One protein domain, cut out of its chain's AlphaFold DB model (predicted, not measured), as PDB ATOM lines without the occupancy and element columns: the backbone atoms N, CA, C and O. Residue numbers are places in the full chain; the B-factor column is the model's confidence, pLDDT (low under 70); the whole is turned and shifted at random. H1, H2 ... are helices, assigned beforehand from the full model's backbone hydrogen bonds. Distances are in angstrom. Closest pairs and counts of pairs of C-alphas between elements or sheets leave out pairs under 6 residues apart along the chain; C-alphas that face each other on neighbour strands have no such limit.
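AT A GLANCE: This is residues 278 to 332 of the 332 residues of the protein "HisKA_3 domain-containing protein" of Oceanospirillum linum (UniProt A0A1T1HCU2). Two helices, H1 and the longer H2, lie side by side and run the same way, and the long link between them folds back from the end of H1 to the start of H2. This return stretch, residues 289 to 307, has no named element, and a short tail, residues 329 to 332, follows H2. The printed part has 55 residues with two named helices, H1 then H2, and no named strand; the class is all helix. The whole is only just compact, close to loose, with a radius of gyration of the C-alphas of 12.1 A, and elongated, spanning 36 by 20 by 16 A.

IN THESE COORDINATES: H1 takes residues 279 to 288, starting with C-alpha 279 at (-20.789, 33.039, 9.811), and is 14.3 A from first to last C-alpha. In the stretch after it, C-alpha 300 is at (-10.894, 38.507, 8.281). H2 takes residues 308 to 328, is 29.8 A from first to last C-alpha, and ends with C-alpha 328 at (-7.409, 10.865, 8.448).

HOW THE PARTS SIT: H1 and H2 touch, H2 with residues 311 to 319 alone. Their closest C-alphas, those of Leu 279 and Ala 311, are 6.3 A apart. The two run the same way at a shallow tilt of 19 degrees, with centres 11.3 A apart. In both H1 and H2, every O i to N i+4 pair is within hydrogen-bond range.

THE WHOLE: The two C-alphas farthest apart, those of Cys 306 and Thr 330, are 36.6 A apart. The printed part has no cut and ends at residue 332, the chain's last residue. The link from H1 to H2 is long, with 19 residues. The mean pLDDT of the printed part is 78.3; residues 289, 291, 308 to 309 and 329 to 332 are under 70.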
ATOM      1  N   ASN A 278     -23.997  35.940  10.622       74.75
ATOM      2  CA  ASN A 278     -22.810  35.853  11.463       74.75
ATOM      3  C   ASN A 278     -22.140  34.478  11.288       74.75
ATOM      4  O   ASN A 278     -22.220  33.597  12.141       74.75
ATOM      5  N   LEU A 279     -21.524  34.265  10.120       81.38
ATOM      6  CA  LEU A 279     -20.789  33.039   9.811       81.38
ATOM      7  C   LEU A 279     -19.614  32.853  10.780       81.38
ATOM      8  O   LEU A 279     -19.299  31.725  11.151       81.38
ATOM      9  N   THR A 280     -19.003  33.954  11.220       83.50
ATOM     10  CA  THR A 280     -17.880  33.966  12.160       83.50
ATOM     11  C   THR A 280     -18.231  33.270  13.469       83.50
ATOM     12  O   THR A 280     -17.525  32.342  13.864       83.50
ATOM     13  N   SER A 281     -19.346  33.639  14.107       80.75
ATOM     14  CA  SER A 281     -19.768  33.005  15.361       80.75
ATOM     15  C   SER A 281     -20.144  31.533  15.169       80.75
ATOM     16  O   SER A 281     -19.798  30.695  16.002       80.75
ATOM     17  N   ALA A 282     -20.781  31.187  14.046       82.62
ATOM     18  CA  ALA A 282     -21.115  29.803  13.720       82.62
ATOM     19  C   ALA A 282     -19.856  28.930  13.548       82.62
ATOM     20  O   ALA A 282     -19.797  27.820  14.078       82.62
ATOM     21  N   LEU A 283     -18.835  29.428  12.844       85.75
ATOM     22  CA  LEU A 283     -17.562  28.725  12.658       85.75
ATOM     23  C   LEU A 283     -16.770  28.609  13.967       85.75
ATOM     24  O   LEU A 283     -16.198  27.554  14.230       85.75
ATOM     25  N   GLN A 284     -16.775  29.641  14.814       86.00
ATOM     26  CA  GLN A 284     -16.170  29.578  16.151       86.00
ATOM     27  C   GLN A 284     -16.834  28.501  17.014       86.00
ATOM     28  O   GLN A 284     -16.147  27.666  17.596       86.00
ATOM     29  N   ALA A 285     -18.169  28.456  17.044       82.81
ATOM     30  CA  ALA A 285     -18.908  27.427  17.774       82.81
ATOM     31  C   ALA A 285     -18.634  26.009  17.241       82.81
ATOM     32  O   ALA A 285     -18.575  25.057  18.020       82.81
ATOM     33  N   LEU A 286     -18.445  25.862  15.925       83.56
ATOM     34  CA  LEU A 286     -18.073  24.592  15.303       83.56
ATOM     35  C   LEU A 286     -16.669  24.132  15.733       83.56
ATOM     36  O   LEU A 286     -16.477  22.947  15.985       83.56
ATOM     37  N   CYS A 287     -15.712  25.057  15.842       84.06
ATOM     38  CA  CYS A 287     -14.329  24.747  16.217       84.06
ATOM     39  C   CYS A 287     -14.161  24.495  17.727       84.06
ATOM     40  O   CYS A 287     -13.374  23.637  18.111       84.06
ATOM     41  N   ASN A 288     -14.922  25.188  18.581       78.81
ATOM     42  CA  ASN A 288     -14.798  25.090  20.043       78.81
ATOM     43  C   ASN A 288     -15.324  23.768  20.636       78.81
ATOM     44  O   ASN A 288     -15.036  23.461  21.788       78.81
ATOM     45  N   ASN A 289     -16.103  22.990  19.879       65.94
ATOM     46  CA  ASN A 289     -16.741  21.754  20.350       65.94
ATOM     47  C   ASN A 289     -15.996  20.473  19.923       65.94
ATOM     48  O   ASN A 289     -16.604  19.405  19.839       65.94
ATOM     49  N   LEU A 290     -14.698  20.564  19.621       73.62
ATOM     50  CA  LEU A 290     -13.902  19.433  19.140       73.62
ATOM     51  C   LEU A 290     -12.907  18.972  20.221       73.62
ATOM     52  O   LEU A 290     -11.925  19.662  20.472       73.62
ATOM     53  N   PRO A 291     -13.125  17.807  20.861       65.62
ATOM     54  CA  PRO A 291     -12.316  17.362  22.000       65.62
ATOM     55  C   PRO A 291     -10.916  16.835  21.635       65.62
ATOM     56  O   PRO A 291     -10.135  16.554  22.536       65.62
ATOM     57  N   GLN A 292     -10.607  16.647  20.347       70.56
ATOM     58  CA  GLN A 292      -9.399  15.950  19.870       70.56
ATOM     59  C   GLN A 292      -8.605  16.748  18.822       70.56
ATOM     60  O   GLN A 292      -7.787  16.170  18.120       70.56
ATOM     61  N   LEU A 293      -8.880  18.048  18.645       75.19
ATOM     62  CA  LEU A 293      -8.234  18.845  17.597       75.19
ATOM     63  C   LEU A 293      -7.996  20.287  18.066       75.19
ATOM     64  O   LEU A 293      -8.950  20.995  18.387       75.19
ATOM     65  N   GLU A 294      -6.742  20.753  18.051       80.69
ATOM     66  CA  GLU A 294      -6.434  22.173  18.264       80.69
ATOM     67  C   GLU A 294      -6.685  22.960  16.966       80.69
ATOM     68  O   GLU A 294      -5.889  22.947  16.025       80.69
ATOM     69  N   VAL A 295      -7.816  23.669  16.893       83.94
ATOM     70  CA  VAL A 295      -8.204  24.427  15.693       83.94
ATOM     71  C   VAL A 295      -7.902  25.915  15.854       83.94
ATOM     72  O   VAL A 295      -8.560  26.622  16.616       83.94
ATOM     73  N   LYS A 296      -6.954  26.432  15.062       86.75
ATOM     74  CA  LYS A 296      -6.679  27.878  14.956       86.75
ATOM     75  C   LYS A 296      -7.493  28.504  13.828       86.75
ATOM     76  O   LYS A 296      -7.089  28.493  12.667       86.75
ATOM     77  N   LEU A 297      -8.638  29.081  14.182       86.81
ATOM     78  CA  LEU A 297      -9.522  29.767  13.242       86.81
ATOM     79  C   LEU A 297      -9.049  31.210  12.990       86.81
ATOM     80  O   LEU A 297      -8.997  32.021  13.912       86.81
ATOM     81  N   ARG A 298      -8.734  31.548  11.733       88.50
ATOM     82  CA  ARG A 298      -8.420  32.921  11.294       88.50
ATOM     83  C   ARG A 298      -9.469  33.394  10.294       88.50
ATOM     84  O   ARG A 298      -9.582  32.832   9.210       88.50
ATOM     85  N   ILE A 299     -10.227  34.421  10.664       85.88
ATOM     86  CA  ILE A 299     -11.272  35.030   9.833       85.88
ATOM     87  C   ILE A 299     -10.954  36.518   9.706       85.88
ATOM     88  O   ILE A 299     -10.590  37.150  10.698       85.88
ATOM     89  N   SER A 300     -11.067  37.067   8.494       86.38
ATOM     90  CA  SER A 300     -10.894  38.507   8.281       86.38
ATOM     91  C   SER A 300     -11.996  39.283   9.017       86.38
ATOM     92  O   SER A 300     -13.165  38.918   8.860       86.38
ATOM     93  N   PRO A 301     -11.671  40.338   9.784       76.75
ATOM     94  CA  PRO A 301     -12.669  41.151  10.482       76.75
ATOM     95  C   PRO A 301     -13.649  41.850   9.524       76.75
ATOM     96  O   PRO A 301     -14.785  42.106   9.909       76.75
ATOM     97  N   ASP A 302     -13.252  42.056   8.266       80.50
ATOM     98  CA  ASP A 302     -14.068  42.713   7.237       80.50
ATOM     99  C   ASP A 302     -14.944  41.727   6.436       80.50
ATOM    100  O   ASP A 302     -15.543  42.084   5.418       80.50
ATOM    101  N   LEU A 303     -14.996  40.450   6.836       78.88
ATOM    102  CA  LEU A 303     -15.756  39.429   6.119       78.88
ATOM    103  C   LEU A 303     -17.264  39.582   6.369       78.88
ATOM    104  O   LEU A 303     -17.807  39.051   7.339       78.88
ATOM    105  N   GLU A 304     -17.963  40.227   5.436       77.31
ATOM    106  CA  GLU A 304     -19.426  40.312   5.430       77.31
ATOM    107  C   GLU A 304     -20.050  39.367   4.392       77.31
ATOM    108  O   GLU A 304     -19.818  39.489   3.188       77.31
ATOM    109  N   ILE A 305     -20.890  38.425   4.842       76.50
ATOM    110  CA  ILE A 305     -21.625  37.516   3.950       76.50
ATOM    111  C   ILE A 305     -23.131  37.720   4.113       76.50
ATOM    112  O   ILE A 305     -23.739  37.353   5.117       76.50
ATOM    113  N   CYS A 306     -23.744  38.255   3.057       70.00
ATOM    114  CA  CYS A 306     -25.190  38.491   2.981       70.00
ATOM    115  C   CYS A 306     -25.952  37.353   2.271       70.00
ATOM    116  O   CYS A 306     -27.183  37.336   2.261       70.00
ATOM    117  N   ASN A 307     -25.242  36.407   1.639       73.88
ATOM    118  CA  ASN A 307     -25.833  35.287   0.905       73.88
ATOM    119  C   ASN A 307     -25.860  34.011   1.767       73.88
ATOM    120  O   ASN A 307     -24.817  33.445   2.093       73.88
ATOM    121  N   ALA A 308     -27.065  33.523   2.072       69.44
ATOM    122  CA  ALA A 308     -27.282  32.330   2.892       69.44
ATOM    123  C   ALA A 308     -26.779  31.028   2.272       69.44
ATOM    124  O   ALA A 308     -26.251  30.178   2.989       69.44
ATOM    125  N   GLN A 309     -26.900  30.866   0.951       65.56
ATOM    126  CA  GLN A 309     -26.345  29.690   0.290       65.56
ATOM    127  C   GLN A 309     -24.817  29.687   0.365       65.56
ATOM    128  O   GLN A 309     -24.239  28.639   0.647       65.56
ATOM    129  N   LEU A 310     -24.173  30.845   0.175       76.81
ATOM    130  CA  LEU A 310     -22.716  30.968   0.269       76.81
ATOM    131  C   LEU A 310     -22.222  30.720   1.699       76.81
ATOM    132  O   LEU A 310     -21.314  29.916   1.893       76.81
ATOM    133  N   ALA A 311     -22.859  31.332   2.702       81.81
ATOM    134  CA  ALA A 311     -22.528  31.101   4.108       81.81
ATOM    135  C   ALA A 311     -22.687  29.619   4.493       81.81
ATOM    136  O   ALA A 311     -21.795  29.032   5.100       81.81
ATOM    137  N   GLY A 312     -23.785  28.978   4.077       74.56
ATOM    138  CA  GLY A 312     -24.020  27.556   4.328       74.56
ATOM    139  C   GLY A 312     -23.095  26.617   3.544       74.56
ATOM    140  O   GLY A 312     -22.845  25.495   3.986       74.56
ATOM    141  N   ALA A 313     -22.593  27.033   2.379       76.44
ATOM    142  CA  ALA A 313     -21.584  26.289   1.627       76.44
ATOM    143  C   ALA A 313     -20.214  26.372   2.312       76.44
ATOM    144  O   ALA A 313     -19.593  25.336   2.536       76.44
ATOM    145  N   LEU A 314     -19.790  27.573   2.721       87.12
ATOM    146  CA  LEU A 314     -18.544  27.789   3.462       87.12
ATOM    147  C   LEU A 314     -18.549  27.051   4.803       87.12
ATOM    148  O   LEU A 314     -17.589  26.356   5.121       87.12
ATOM    149  N   PHE A 315     -19.655  27.120   5.549       86.56
ATOM    150  CA  PHE A 315     -19.807  26.377   6.798       86.56
ATOM    151  C   PHE A 315     -19.631  24.865   6.593       86.56
ATOM    152  O   PHE A 315     -18.869  24.225   7.313       86.56
ATOM    153  N   ARG A 316     -20.284  24.292   5.572       84.00
ATOM    154  CA  ARG A 316     -20.158  22.863   5.247       84.00
ATOM    155  C   ARG A 316     -18.762  22.488   4.759       84.00
ATOM    156  O   ARG A 316     -18.289  21.413   5.105       84.00
ATOM    157  N   ALA A 317     -18.104  23.358   3.994       88.31
ATOM    158  CA  ALA A 317     -16.733  23.135   3.549       88.31
ATOM    159  C   ALA A 317     -15.770  23.040   4.742       88.31
ATOM    160  O   ALA A 317     -14.979  22.102   4.813       88.31
ATOM    161  N   VAL A 318     -15.890  23.949   5.718       89.00
ATOM    162  CA  VAL A 318     -15.094  23.898   6.954       89.00
ATOM    163  C   VAL A 318     -15.443  22.660   7.786       89.00
ATOM    164  O   VAL A 318     -14.546  21.970   8.261       89.00
ATOM    165  N   GLN A 319     -16.730  22.322   7.916       87.50
ATOM    166  CA  GLN A 319     -17.172  21.127   8.642       87.50
ATOM    167  C   GLN A 319     -16.604  19.829   8.048       87.50
ATOM    168  O   GLN A 319     -16.153  18.953   8.791       87.50
ATOM    169  N   GLU A 320     -16.615  19.692   6.723       84.81
ATOM    170  CA  GLU A 320     -16.066  18.517   6.043       84.81
ATOM    171  C   GLU A 320     -14.540  18.471   6.163       84.81
ATOM    172  O   GLU A 320     -13.986  17.405   6.422       84.81
ATOM    173  N   ALA A 321     -13.857  19.617   6.068       88.00
ATOM    174  CA  ALA A 321     -12.415  19.698   6.298       88.00
ATOM    175  C   ALA A 321     -12.041  19.219   7.713       88.00
ATOM    176  O   ALA A 321     -11.178  18.357   7.854       88.00
ATOM    177  N   LEU A 322     -12.752  19.690   8.744       86.00
ATOM    178  CA  LEU A 322     -12.565  19.248  10.132       86.00
ATOM    179  C   LEU A 322     -12.849  17.751  10.301       86.00
ATOM    180  O   LEU A 322     -12.097  17.040  10.965       86.00
ATOM    181  N   THR A 323     -13.910  17.251   9.665       81.75
ATOM    182  CA  THR A 323     -14.260  15.824   9.683       81.75
ATOM    183  C   THR A 323     -13.176  14.968   9.032       81.75
ATOM    184  O   THR A 323     -12.852  13.894   9.540       81.75
ATOM    185  N   ASN A 324     -12.604  15.437   7.924       83.25
ATOM    186  CA  ASN A 324     -11.523  14.755   7.226       83.25
ATOM    187  C   ASN A 324     -10.235  14.754   8.046       83.25
ATOM    188  O   ASN A 324      -9.595  13.708   8.120       83.25
ATOM    189  N   CYS A 325      -9.896  15.859   8.717       84.62
ATOM    190  CA  CYS A 325      -8.799  15.888   9.683       84.62
ATOM    191  C   CYS A 325      -9.026  14.842  10.783       84.62
ATOM    192  O   CYS A 325      -8.261  13.894  10.871       84.62
ATOM    193  N   MET A 326     -10.141  14.880  11.517       80.12
ATOM    194  CA  MET A 326     -10.391  13.902  12.593       80.12
ATOM    195  C   MET A 326     -10.331  12.430  12.143       80.12
ATOM    196  O   MET A 326      -9.971  11.560  12.928       80.12
ATOM    197  N   LYS A 327     -10.715  12.125  10.897       75.88
ATOM    198  CA  LYS A 327     -10.702  10.750  10.371       75.88
ATOM    199  C   LYS A 327      -9.352  10.295   9.830       75.88
ATOM    200  O   LYS A 327      -9.096   9.094   9.819       75.88
ATOM    201  N   HIS A 328      -8.560  11.212   9.283       76.69
ATOM    202  CA  HIS A 328      -7.409  10.865   8.448       76.69
ATOM    203  C   HIS A 328      -6.103  11.513   8.885       76.69
ATOM    204  O   HIS A 328      -5.043  11.012   8.517       76.69
ATOM    205  N   SER A 329      -6.141  12.602   9.650       62.41
ATOM    206  CA  SER A 329      -4.926  13.170  10.213       62.41
ATOM    207  C   SER A 329      -4.549  12.408  11.476       62.41
ATOM    208  O   SER A 329      -5.273  12.442  12.464       62.41
ATOM    209  N   THR A 330      -3.366  11.798  11.468       55.38
ATOM    210  CA  THR A 330      -2.591  11.440  12.668       55.38
ATOM    211  C   THR A 330      -2.013  12.696  13.338       55.38
ATOM    212  O   THR A 330      -0.848  12.709  13.728       55.38
ATOM    213  N   ALA A 331      -2.764  13.798  13.337       51.06
ATOM    214  CA  ALA A 331      -2.347  15.046  13.952       51.06
ATOM    215  C   ALA A 331      -2.853  15.022  15.395       51.06
ATOM    216  O   ALA A 331      -4.063  15.108  15.607       51.06
ATOM    217  N   GLU A 332      -1.927  14.806  16.332       43.25
ATOM    218  CA  GLU A 332      -2.112  15.144  17.750       43.25
ATOM    219  C   GLU A 332      -2.230  16.659  17.938       43.25
ATOM    220  O   GLU A 332      -1.516  17.403  17.218       43.25
TER     221      GLU A 332